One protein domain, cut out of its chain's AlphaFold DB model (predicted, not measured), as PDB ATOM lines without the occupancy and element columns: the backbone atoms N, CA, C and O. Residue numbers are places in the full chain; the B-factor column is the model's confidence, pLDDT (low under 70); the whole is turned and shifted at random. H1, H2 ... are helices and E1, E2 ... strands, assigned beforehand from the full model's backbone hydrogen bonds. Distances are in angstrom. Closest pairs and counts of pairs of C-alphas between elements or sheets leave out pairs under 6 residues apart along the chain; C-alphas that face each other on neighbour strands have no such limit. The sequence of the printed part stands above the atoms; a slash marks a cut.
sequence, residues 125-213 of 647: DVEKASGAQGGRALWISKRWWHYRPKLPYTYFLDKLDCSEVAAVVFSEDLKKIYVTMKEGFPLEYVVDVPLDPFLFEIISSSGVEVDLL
ATOM      1  N   ASP A 125      53.956 101.317  85.703       66.88
ATOM      2  CA  ASP A 125      53.590 101.010  84.324       66.88
ATOM      3  C   ASP A 125      53.950 102.171  83.371       66.88
ATOM      4  O   ASP A 125      54.525 101.933  82.305       66.88
ATOM      5  N   VAL A 126      53.761 103.431  83.789       65.38
ATOM      6  CA  VAL A 126      54.192 104.624  83.031       65.38
ATOM      7  C   VAL A 126      55.718 104.702  82.910       65.38
ATOM      8  O   VAL A 126      56.230 104.969  81.822       65.38
ATOM      9  N   GLU A 127      56.456 104.402  83.983       63.09
ATOM     10  CA  GLU A 127      57.926 104.395  83.983       63.09
ATOM     11  C   GLU A 127      58.507 103.297  83.066       63.09
ATOM     12  O   GLU A 127      59.528 103.503  82.408       63.09
ATOM     13  N   LYS A 128      57.827 102.144  82.951       63.44
ATOM     14  CA  LYS A 128      58.195 101.076  82.002       63.44
ATOM     15  C   LYS A 128      57.958 101.458  80.538       63.44
ATOM     16  O   LYS A 128      58.729 101.026  79.684       63.44
ATOM     17  N   ALA A 129      56.900 102.215  80.236       59.38
ATOM     18  CA  ALA A 129      56.557 102.603  78.864       59.38
ATOM     19  C   ALA A 129      57.333 103.821  78.346       59.38
ATOM     20  O   ALA A 129      57.529 103.927  77.137       59.38
ATOM     21  N   SER A 130      57.858 104.690  79.220       57.88
ATOM     22  CA  SER A 130      58.659 105.868  78.838       57.88
ATOM     23  C   SER A 130      60.074 105.541  78.310       57.88
ATOM     24  O   SER A 130      61.011 106.323  78.462       57.88
ATOM     25  N   GLY A 131      60.257 104.360  77.709       54.84
ATOM     26  CA  GLY A 131      61.537 103.797  77.275       54.84
ATOM     27  C   GLY A 131      62.065 104.278  75.917       54.84
ATOM     28  O   GLY A 131      63.129 103.823  75.503       54.84
ATOM     29  N   ALA A 132      61.387 105.186  75.207       51.09
ATOM     30  CA  ALA A 132      61.873 105.698  73.923       51.09
ATOM     31  C   ALA A 132      61.396 107.138  73.635       51.09
ATOM     32  O   ALA A 132      60.211 107.380  73.477       51.09
ATOM     33  N   GLN A 133      62.358 108.064  73.497       52.94
ATOM     34  CA  GLN A 133      62.230 109.453  73.004       52.94
ATOM     35  C   GLN A 133      61.422 110.479  73.840       52.94
ATOM     36  O   GLN A 133      60.409 110.993  73.386       52.94
ATOM     37  N   GLY A 134      62.007 110.991  74.935       57.41
ATOM     38  CA  GLY A 134      61.498 112.153  75.703       57.41
ATOM     39  C   GLY A 134      61.527 113.528  74.994       57.41
ATOM     40  O   GLY A 134      61.680 114.574  75.633       57.41
ATOM     41  N   GLY A 135      61.445 113.562  73.661       66.12
ATOM     42  CA  GLY A 135      61.504 114.785  72.860       66.12
ATOM     43  C   GLY A 135      60.245 115.649  72.983       66.12
ATOM     44  O   GLY A 135      60.346 116.880  73.030       66.12
ATOM     45  N   ARG A 136      59.061 115.027  73.085       69.00
ATOM     46  CA  ARG A 136      57.775 115.738  73.181       69.00
ATOM     47  C   ARG A 136      57.544 116.288  74.589       69.00
ATOM     48  O   ARG A 136      57.139 117.446  74.712       69.00
ATOM     49  N   ALA A 137      57.919 115.555  75.638       68.31
ATOM     50  CA  ALA A 137      57.920 116.067  77.013       68.31
ATOM     51  C   ALA A 137      58.783 117.339  77.186       68.31
ATOM     52  O   ALA A 137      58.355 118.320  77.806       68.31
ATOM     53  N   LEU A 138      59.978 117.370  76.583       69.12
ATOM     54  CA  LEU A 138      60.881 118.526  76.635       69.12
ATOM     55  C   LEU A 138      60.364 119.721  75.812       69.12
ATOM     56  O   LEU A 138      60.586 120.883  76.161       69.12
ATOM     57  N   TRP A 139      59.660 119.445  74.715       73.12
ATOM     58  CA  TRP A 139      59.033 120.467  73.880       73.12
ATOM     59  C   TRP A 139      57.835 121.120  74.584       73.12
ATOM     60  O   TRP A 139      57.702 122.347  74.585       73.12
ATOM     61  N   ILE A 140      57.017 120.317  75.274       73.56
ATOM     62  CA  ILE A 140      55.901 120.800  76.090       73.56
ATOM     63  C   ILE A 140      56.397 121.632  77.282       73.56
ATOM     64  O   ILE A 140      55.822 122.688  77.554       73.56
ATOM     65  N   SER A 141      57.468 121.212  77.966       69.00
ATOM     66  CA  SER A 141      58.007 121.952  79.118       69.00
ATOM     67  C   SER A 141      58.580 123.320  78.730       69.00
ATOM     68  O   SER A 141      58.406 124.294  79.463       69.00
ATOM     69  N   LYS A 142      59.189 123.434  77.541       73.44
ATOM     70  CA  LYS A 142      59.664 124.716  77.002       73.44
ATOM     71  C   LYS A 142      58.536 125.648  76.568       73.44
ATOM     72  O   LYS A 142      58.760 126.845  76.579       73.44
ATOM     73  N   ARG A 143      57.343 125.149  76.218       73.75
ATOM     74  CA  ARG A 143      56.176 125.954  75.791       73.75
ATOM     75  C   ARG A 143      55.081 126.043  76.860       73.75
ATOM     76  O   ARG A 143      53.901 126.150  76.533       73.75
ATOM     77  N   TRP A 144      55.457 126.034  78.136       64.19
ATOM     78  CA  TRP A 144      54.510 126.045  79.259       64.19
ATOM     79  C   TRP A 144      53.557 127.258  79.281       64.19
ATOM     80  O   TRP A 144      52.494 127.180  79.887       64.19
ATOM     81  N   TRP A 145      53.911 128.366  78.618       63.00
ATOM     82  CA  TRP A 145      53.080 129.573  78.495       63.00
ATOM     83  C   TRP A 145      51.973 129.476  77.430       63.00
ATOM     84  O   TRP A 145      51.154 130.388  77.322       63.00
ATOM     85  N   HIS A 146      51.949 128.425  76.603       74.25
ATOM     86  CA  HIS A 146      50.946 128.277  75.550       74.25
ATOM     87  C   HIS A 146      49.613 127.782  76.132       74.25
ATOM     88  O   HIS A 146      49.571 126.763  76.820       74.25
ATOM     89  N   TYR A 147      48.520 128.498  75.856       76.25
ATOM     90  CA  TYR A 147      47.187 128.097  76.307       76.25
ATOM     91  C   TYR A 147      46.729 126.833  75.572       76.25
ATOM     92  O   TYR A 147      46.733 126.793  74.343       76.25
ATOM     93  N   ARG A 148      46.302 125.822  76.334       82.50
ATOM     94  CA  ARG A 148      45.727 124.576  75.815       82.50
ATOM     95  C   ARG A 148      44.303 124.413  76.343       82.50
ATOM     96  O   ARG A 148      44.114 124.496  77.560       82.50
ATOM     97  N   PRO A 149      43.305 124.185  75.477       84.44
ATOM     98  CA  PRO A 149      41.947 123.927  75.928       84.44
ATOM     99  C   PRO A 149      41.840 122.583  76.649       84.44
ATOM    100  O   PRO A 149      42.619 121.654  76.419       84.44
ATOM    101  N   LYS A 150      40.845 122.494  77.533       84.88
ATOM    102  CA  LYS A 150      40.548 121.270  78.270       84.88
ATOM    103  C   LYS A 150      39.688 120.330  77.436       84.88
ATOM    104  O   LYS A 150      38.693 120.769  76.864       84.88
ATOM    105  N   LEU A 151      40.046 119.052  77.418       85.06
ATOM    106  CA  LEU A 151      39.271 117.993  76.780       85.06
ATOM    107  C   LEU A 151      38.655 117.096  77.870       85.06
ATOM    108  O   LEU A 151      39.388 116.637  78.750       85.06
ATOM    109  N   PRO A 152      37.328 116.864  77.866       87.06
ATOM    110  CA  PRO A 152      36.687 115.962  78.820       87.06
ATOM    111  C   PRO A 152      37.246 114.539  78.719       87.06
ATOM    112  O   PRO A 152      37.468 114.037  77.619       87.06
ATOM    113  N   TYR A 153      37.421 113.866  79.857       82.38
ATOM    114  CA  TYR A 153      38.055 112.545  79.918       82.38
ATOM    115  C   TYR A 153      37.316 111.457  79.120       82.38
ATOM    116  O   TYR A 153      37.940 110.683  78.403       82.38
ATOM    117  N   THR A 154      35.983 111.430  79.167       81.62
ATOM    118  CA  THR A 154      35.182 110.463  78.391       81.62
ATOM    119  C   THR A 154      35.342 110.655  76.887       81.62
ATOM    120  O   THR A 154      35.396 109.687  76.138       81.62
ATOM    121  N   TYR A 155      35.458 111.908  76.448       84.19
ATOM    122  CA  TYR A 155      35.695 112.241  75.050       84.19
ATOM    123  C   TYR A 155      37.129 111.909  74.627       84.19
ATOM    124  O   TYR A 155      37.367 111.498  73.500       84.19
ATOM    125  N   PHE A 156      38.093 112.038  75.540       84.31
ATOM    126  CA  PHE A 156      39.457 111.567  75.318       84.31
ATOM    127  C   PHE A 156      39.520 110.048  75.092       84.31
ATOM    128  O   PHE A 156      40.204 109.627  74.164       84.31
ATOM    129  N   LEU A 157      38.790 109.244  75.876       82.44
ATOM    130  CA  LEU A 157      38.736 107.787  75.685       82.44
ATOM    131  C   LEU A 157      38.140 107.405  74.322       82.44
ATOM    132  O   LEU A 157      38.746 106.626  73.598       82.44
ATOM    133  N   ASP A 158      37.030 108.034  73.925       81.94
ATOM    134  CA  ASP A 158      36.418 107.834  72.597       81.94
ATOM    135  C   ASP A 158      37.400 108.165  71.455       81.94
ATOM    136  O   ASP A 158      37.523 107.443  70.465       81.94
ATOM    137  N   LYS A 159      38.182 109.238  71.621       82.56
ATOM    138  CA  LYS A 159      39.213 109.649  70.658       82.56
ATOM    139  C   LYS A 159      40.440 108.745  70.636       82.56
ATOM    140  O   LYS A 159      41.104 108.647  69.599       82.56
ATOM    141  N   LEU A 160      40.732 108.089  71.751       82.62
ATOM    142  CA  LEU A 160      41.779 107.085  71.848       82.62
ATOM    143  C   LEU A 160      41.346 105.788  71.142       82.62
ATOM    144  O   LEU A 160      42.110 105.267  70.331       82.62
ATOM    145  N   ASP A 161      40.096 105.358  71.336       79.31
ATOM    146  CA  ASP A 161      39.498 104.208  70.642       79.31
ATOM    147  C   ASP A 161      39.435 104.426  69.119       79.31
ATOM    148  O   ASP A 161      39.770 103.534  68.337       79.31
ATOM    149  N   CYS A 162      39.105 105.643  68.672       79.00
ATOM    150  CA  CYS A 162      39.135 106.020  67.253       79.00
ATOM    151  C   CYS A 162      40.558 106.165  66.669       79.00
ATOM    152  O   CYS A 162      40.704 106.485  65.489       79.00
ATOM    153  N   SER A 163      41.619 105.940  67.460       79.25
ATOM    154  CA  SER A 163      43.032 106.064  67.053       79.25
ATOM    155  C   SER A 163      43.447 107.464  66.556       79.25
ATOM    156  O   SER A 163      44.447 107.600  65.835       79.25
ATOM    157  N   GLU A 164      42.720 108.514  66.957       81.00
ATOM    158  CA  GLU A 164      42.972 109.913  66.568       81.00
ATOM    159  C   GLU A 164      44.057 110.593  67.426       81.00
ATOM    160  O   GLU A 164      44.577 111.651  67.064       81.00
ATOM    161  N   VAL A 165      44.432 109.985  68.552       82.12
ATOM    162  CA  VAL A 165      45.480 110.483  69.453       82.12
ATOM    163  C   VAL A 165      46.868 110.069  68.942       82.12
ATOM    164  O   VAL A 165      47.102 108.913  68.596       82.12
ATOM    165  N   ALA A 166      47.802 111.022  68.873       79.31
ATOM    166  CA  ALA A 166      49.174 110.810  68.401       79.31
ATOM    167  C   ALA A 166      50.162 110.506  69.537       79.31
ATOM    168  O   ALA A 166      51.013 109.635  69.390       79.31
ATOM    169  N   ALA A 167      50.067 111.241  70.647       81.19
ATOM    170  CA  ALA A 167      50.892 111.030  71.836       81.19
ATOM    171  C   ALA A 167      50.234 111.602  73.089       81.19
ATOM    172  O   ALA A 167      49.423 112.535  73.024       81.19
ATOM    173  N   VAL A 168      50.627 111.032  74.221       83.25
ATOM    174  CA  VAL A 168      50.119 111.309  75.559       83.25
ATOM    175  C   VAL A 168      51.310 111.585  76.474       83.25
ATOM    176  O   VAL A 168      52.162 110.729  76.686       83.25
ATOM    177  N   VAL A 169      51.382 112.797  77.024       82.06
ATOM    178  CA  VAL A 169      52.431 113.188  77.974       82.06
ATOM    179  C   VAL A 169      51.834 113.340  79.364       82.06
ATOM    180  O   VAL A 169      50.989 114.210  79.594       82.06
ATOM    181  N   PHE A 170      52.287 112.517  80.303       79.00
ATOM    182  CA  PHE A 170      51.858 112.566  81.695       79.00
ATOM    183  C   PHE A 170      52.574 113.683  82.461       79.00
ATOM    184  O   PHE A 170      53.779 113.915  82.325       79.00
ATOM    185  N   SER A 171      51.807 114.380  83.299       77.38
ATOM    186  CA  SER A 171      52.353 115.231  84.355       77.38
ATOM    187  C   SER A 171      52.914 114.370  85.490       77.38
ATOM    188  O   SER A 171      52.397 113.286  85.739       77.38
ATOM    189  N   GLU A 172      53.901 114.887  86.228       68.50
ATOM    190  CA  GLU A 172      54.501 114.205  87.388       68.50
ATOM    191  C   GLU A 172      53.440 113.768  88.411       68.50
ATOM    192  O   GLU A 172      53.464 112.645  88.871       68.50
ATOM    193  N   ASP A 173      52.414 114.576  88.684       67.62
ATOM    194  CA  ASP A 173      51.356 114.197  89.634       67.62
ATOM    195  C   ASP A 173      50.342 113.152  89.104       67.62
ATOM    196  O   ASP A 173      49.355 112.893  89.789       67.62
ATOM    197  N   LEU A 174      50.486 112.639  87.869       67.44
ATOM    198  CA  LEU A 174      49.543 111.767  87.124       67.44
ATOM    199  C   LEU A 174      48.093 112.283  86.967       67.44
ATOM    200  O   LEU A 174      47.300 111.717  86.224       67.44
ATOM    201  N   LYS A 175      47.746 113.412  87.589       75.25
ATOM    202  CA  LYS A 175      46.410 114.038  87.554       75.25
ATOM    203  C   LYS A 175      46.061 114.692  86.220       75.25
ATOM    204  O   LYS A 175      44.903 115.028  85.980       75.25
ATOM    205  N   LYS A 176      47.064 114.958  85.382       80.50
ATOM    206  CA  LYS A 176      46.902 115.661  84.108       80.50
ATOM    207  C   LYS A 176      47.684 114.971  83.011       80.50
ATOM    208  O   LYS A 176      48.864 114.665  83.190       80.50
ATOM    209  N   ILE A 177      47.034 114.837  81.865       84.12
ATOM    210  CA  ILE A 177      47.634 114.383  80.620       84.12
ATOM    211  C   ILE A 177      47.602 115.527  79.607       84.12
ATOM    212  O   ILE A 177      46.591 116.212  79.443       84.12
ATOM    213  N   TYR A 178      48.707 115.705  78.894       83.50
ATOM    214  CA  TYR A 178      48.770 116.521  77.692       83.50
ATOM    215  C   TYR A 178      48.636 115.612  76.477       83.50
ATOM    216  O   TYR A 178      49.465 114.732  76.262       83.50
ATOM    217  N   VAL A 179      47.584 115.824  75.693       84.69
ATOM    218  CA  VAL A 179      47.260 114.999  74.527       84.69
ATOM    219  C   VAL A 179      47.612 115.770  73.267       84.69
ATOM    220  O   VAL A 179      47.216 116.929  73.119       84.69
ATOM    221  N   THR A 180      48.322 115.124  72.349       82.56
ATOM    222  CA  THR A 180      48.507 115.613  70.977       82.56
ATOM    223  C   THR A 180      47.677 114.767  70.021       82.56
ATOM    224  O   THR A 180      47.812 113.545  70.030       82.56
ATOM    225  N   MET A 181      46.825 115.399  69.218       82.75
ATOM    226  CA  MET A 181      45.989 114.737  68.204       82.75
ATOM    227  C   MET A 181      46.755 114.574  66.882       82.75
ATOM    228  O   MET A 181      47.653 115.366  66.589       82.75
ATOM    229  N   LYS A 182      46.403 113.565  66.075       81.00
ATOM    230  CA  LYS A 182      46.960 113.363  64.723       81.00
ATOM    231  C   LYS A 182      46.439 114.406  63.731       81.00
ATOM    232  O   LYS A 182      47.215 114.932  62.940       81.00
ATOM    233  N   GLU A 183      45.146 114.725  63.807       75.69
ATOM    234  CA  GLU A 183      44.459 115.686  62.935       75.69
ATOM    235  C   GLU A 183      43.469 116.544  63.744       75.69
ATOM    236  O   GLU A 183      42.915 116.094  64.746       75.69
ATOM    237  N   GLY A 184      43.251 117.794  63.320       71.56
ATOM    238  CA  GLY A 184      42.306 118.731  63.945       71.56
ATOM    239  C   GLY A 184      42.947 120.001  64.520       71.56
ATOM    240  O   GLY A 184      44.162 120.104  64.672       71.56
ATOM    241  N   PHE A 185      42.113 120.999  64.824       64.38
ATOM    242  CA  PHE A 185      42.530 122.235  65.488       64.38
ATOM    243  C   PHE A 185      41.648 122.491  66.715       64.38
ATOM    244  O   PHE A 185      40.424 122.507  66.565       64.38
ATOM    245  N   PRO A 186      42.219 122.771  67.897       75.88
ATOM    246  CA  PRO A 186      43.647 122.737  68.239       75.88
ATOM    247  C   PRO A 186      44.247 121.321  68.263       75.88
ATOM    248  O   PRO A 186      43.535 120.340  68.439       75.88
ATOM    249  N   LEU A 187      45.569 121.232  68.080       79.88
ATOM    250  CA  LEU A 187      46.325 119.968  68.066       79.88
ATOM    251  C   LEU A 187      46.699 119.471  69.473       79.88
ATOM    252  O   LEU A 187      46.982 118.289  69.650       79.88
ATOM    253  N   GLU A 188      46.725 120.368  70.461       82.31
ATOM    254  CA  GLU A 188      47.156 120.093  71.833       82.31
ATOM    255  C   GLU A 188      46.016 120.349  72.818       82.31
ATOM    256  O   GLU A 188      45.470 121.454  72.870       82.31
ATOM    257  N   TYR A 189      45.724 119.359  73.656       85.81
ATOM    258  CA  TYR A 189      44.712 119.443  74.705       85.81
ATOM    259  C   TYR A 189      45.282 119.080  76.073       85.81
ATOM    260  O   TYR A 189      46.303 118.400  76.189       85.81
ATOM    261  N   VAL A 190      44.592 119.527  77.122       85.94
ATOM    262  CA  VAL A 190      44.825 119.083  78.502       85.94
ATOM    263  C   VAL A 190      43.631 118.262  78.956       85.94
ATOM    264  O   VAL A 190      42.500 118.744  78.922       85.94
ATOM    265  N   VAL A 191      43.884 117.045  79.415       85.56
ATOM    266  CA  VAL A 191      42.883 116.176  80.030       85.56
ATOM    267  C   VAL A 191      43.179 116.103  81.521       85.56
ATOM    268  O   VAL A 191      44.288 115.752  81.925       85.56
ATOM    269  N   ASP A 192      42.189 116.452  82.339       81.31
ATOM    270  CA  ASP A 192      42.216 116.166  83.772       81.31
ATOM    271  C   ASP A 192      41.759 114.706  83.949       81.31
ATOM    272  O   ASP A 192      40.665 114.335  83.517       81.31
ATOM    273  N   VAL A 193      42.624 113.865  84.513       76.56
ATOM    274  CA  VAL A 193      42.448 112.408  84.545       76.56
ATOM    275  C   VAL A 193      41.827 111.984  85.876       76.56
ATOM    276  O   VAL A 193      42.401 112.291  86.924       76.56
ATOM    277  N   PRO A 194      40.676 111.286  85.878       72.88
ATOM    278  CA  PRO A 194      40.211 110.567  87.055       72.88
ATOM    279  C   PRO A 194      41.068 109.311  87.277       72.88
ATOM    280  O   PRO A 194      41.646 108.772  86.339       72.88
ATOM    281  N   LEU A 195      41.138 108.827  88.517       64.12
ATOM    282  CA  LEU A 195      41.839 107.587  88.866       64.12
ATOM    283  C   LEU A 195      41.118 106.376  88.246       64.12
ATOM    284  O   LEU A 195      40.222 105.803  88.862       64.12
ATOM    285  N   ASP A 196      41.489 106.022  87.017       67.00
ATOM    286  CA  ASP A 196      40.988 104.852  86.293       67.00
ATOM    287  C   ASP A 196      42.064 103.744  86.260       67.00
ATOM    288  O   ASP A 196      43.124 103.944  85.656       67.00
ATOM    289  N   PRO A 197      41.813 102.575  86.887       64.75
ATOM    290  CA  PRO A 197      42.729 101.433  86.880       64.75
ATOM    291  C   PRO A 197      43.021 100.869  85.483       64.75
ATOM    292  O   PRO A 197      44.064 100.251  85.289       64.75
ATOM    293  N   PHE A 198      42.114 101.058  84.520       66.94
ATOM    294  CA  PHE A 198      42.221 100.480  83.178       66.94
ATOM    295  C   PHE A 198      42.819 101.445  82.151       66.94
ATOM    296  O   PHE A 198      43.140 101.034  81.039       66.94
ATOM    297  N   LEU A 199      43.045 102.710  82.518       72.38
ATOM    298  CA  LEU A 199      43.529 103.745  81.603       72.38
ATOM    299  C   LEU A 199      44.831 103.361  80.893       72.38
ATOM    300  O   LEU A 199      44.978 103.586  79.695       72.38
ATOM    301  N   PHE A 200      45.778 102.771  81.621       68.81
ATOM    302  CA  PHE A 200      47.054 102.374  81.034       68.81
ATOM    303  C   PHE A 200      46.906 101.179  80.079       68.81
ATOM    304  O   PHE A 200      47.527 101.165  79.019       68.81
ATOM    305  N   GLU A 201      46.039 100.214  80.406       68.75
ATOM    306  CA  GLU A 201      45.736  99.075  79.533       68.75
ATOM    307  C   GLU A 201      45.100  99.561  78.220       68.75
ATOM    308  O   GLU A 201      45.561  99.192  77.138       68.75
ATOM    309  N   ILE A 202      44.148 100.497  78.307       72.06
ATOM    310  CA  ILE A 202      43.498 101.134  77.153       72.06
ATOM    311  C   ILE A 202      44.543 101.870  76.289       72.06
ATOM    312  O   ILE A 202      44.640 101.604  75.088       72.06
ATOM    313  N   ILE A 203      45.406 102.705  76.883       74.31
ATOM    314  CA  ILE A 203      46.473 103.418  76.152       74.31
ATOM    315  C   ILE A 203      47.449 102.434  75.488       74.31
ATOM    316  O   ILE A 203      47.773 102.601  74.310       74.31
ATOM    317  N   SER A 204      47.858 101.373  76.190       69.50
ATOM    318  CA  SER A 204      48.778 100.362  75.654       69.50
ATOM    319  C   SER A 204      48.187  99.580  74.475       69.50
ATOM    320  O   SER A 204      48.896  99.298  73.511       69.50
ATOM    321  N   SER A 205      46.877  99.299  74.503       70.69
ATOM    322  CA  SER A 205      46.174  98.596  73.423       70.69
ATOM    323  C   SER A 205      46.000  99.446  72.156       70.69
ATOM    324  O   SER A 205      45.934  98.904  71.056       70.69
ATOM    325  N   SER A 206      45.996 100.777  72.300       65.12
ATOM    326  CA  SER A 206      45.846 101.745  71.201       65.12
ATOM    327  C   SER A 206      47.161 102.128  70.491       65.12
ATOM    328  O   SER A 206      47.131 102.800  69.460       65.12
ATOM    329  N   GLY A 207      48.323 101.700  71.009       64.75
ATOM    330  CA  GLY A 207      49.632 101.900  70.365       64.75
ATOM    331  C   GLY A 207      50.153 103.349  70.339       64.75
ATOM    332  O   GLY A 207      50.915 103.706  69.442       64.75
ATOM    333  N   VAL A 208      49.733 104.192  71.288       74.88
ATOM    334  CA  VAL A 208      50.091 105.625  71.384       74.88
ATOM    335  C   VAL A 208      51.433 105.833  72.113       74.88
ATOM    336  O   VAL A 208      51.737 105.122  73.067       74.88
ATOM    337  N   GLU A 209      52.231 106.832  71.705       72.44
ATOM    338  CA  GLU A 209      53.481 107.207  72.399       72.44
ATOM    339  C   GLU A 209      53.206 107.844  73.774       72.44
ATOM    340  O   GLU A 209      52.407 108.784  73.877       72.44
ATOM    341  N   VAL A 210      53.899 107.366  74.814       73.75
ATOM    342  CA  VAL A 210      53.734 107.805  76.209       73.75
ATOM    343  C   VAL A 210      55.027 108.410  76.760       73.75
ATOM    344  O   VAL A 210      56.062 107.753  76.777       73.75
ATOM    345  N   ASP A 211      54.943 109.646  77.259       74.31
ATOM    346  CA  ASP A 211      56.087 110.460  77.705       74.31
ATOM    347  C   ASP A 211      55.850 111.050  79.117       74.31
ATOM    348  O   ASP A 211      54.710 111.347  79.478       74.31
ATOM    349  N   LEU A 212      56.907 111.280  79.915       75.56
ATOM    350  CA  LEU A 212      56.812 111.840  81.281       75.56
ATOM    351  C   LEU A 212      57.528 113.198  81.416       75.56
ATOM    352  O   LEU A 212      58.663 113.379  80.975       75.56
ATOM    353  N   LEU A 213      56.859 114.182  82.026       71.56
ATOM    354  CA  LEU A 213      57.334 115.571  82.095       71.56
ATOM    355  C   LEU A 213      58.196 115.830  83.348       71.56
ATOM    356  O   LEU A 213      57.668 116.055  84.433       71.56
TER     357      LEU A 213
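AT A GLANCE: This is residues 125 to 213 of the 647 residues of the protein "ATP-dependent zinc metalloprotease FTSH 12, chloroplastic-like isoform X3" of Ananas comosus (UniProt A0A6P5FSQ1). A twisted four-stranded sheet forms the middle of this domain, with H3 covering part of one face and H2 crossing the opposite face. H4 packs near the E1 and E4 end of the sheet, H1 grazes the sheet by E4, and the link of residues 143 to 152 passes round the E3 edge from H2 to H3. The 89 printed residues, with four named helices and four named strands, run H1 H2 H3 E1 E2 E3 H4 E4; the sheet order is E3 E2 E1 E4, mixed, and the class is mixed, helices and strands. The whole is compact and rounded, with a radius of gyration of the C-alphas of 12.0 A and spans of 31 by 27 by 22 A.

IN THESE COORDINATES: The sheet holds E1, residues 165 to 170, 14.0 A long; E2, residues 176 to 181, 16.0 A; E3, residues 188 to 192, 13.5 A; and E4, residues 209 to 212, 10.6 A. H1 is residues 125 to 129, 6.4 A, beginning at C-alpha 125 at (53.590, 101.010, 84.324). H2 is residues 135 to 142, 10.9 A; H3 residues 153 to 161, 12.6 A; H4 residues 199 to 206, 10.8 A. E4 ends at C-alpha 212 at (56.812, 111.840, 81.281).

HOW THE PARTS SIT: E1, E2 and E3 form a meander, each strand the antiparallel neighbour of the one before, in two hairpins. N 169 and O 178 of E1 and E2 are 2.8 A apart, and N 179 and O 189 of E2 and E3 2.9 A. E4 is parallel to E1, with N 170 and O 211 2.8 A apart. E3, H4 and E4 make a split strand-helix-strand unit, two strands running the same way with E2 and E1 between them; its crossover is right-handed. The sheet is only just strongly twisted, its C-alphas lying up to 4.4 A off the best plane. H3 is on the sheet at a height of 9.6 A, slantwise at 41 degrees to E2 on the local plane; the closest C-alphas to E3 are Tyr 153 and Val 191, 6.0 A. H2, on the opposite face, has a height of 9.0 A; C-alphas 137 and 211 are its closest to E4, 5.9 A. H3 and H4 only just touch, with 3 pairs of C-alphas within 8 A, the closest Leu 160 and Ser 206 at 6.7 A, at a shallow tilt of 25 degrees, the same way. H1 only grazes the sheet with residues 126 to 129. Every O i to N i+4 pair is within hydrogen-bond range in H1, H2, H3 and H4.

THE WHOLE: The C-alphas farthest apart, Trp 145 and Ser 205, are 32.1 A apart. The printed part has no cut, and no link is long. Mean pLDDT of the printed part is 74.2; 30 residues are under 70, among them 125 to 138.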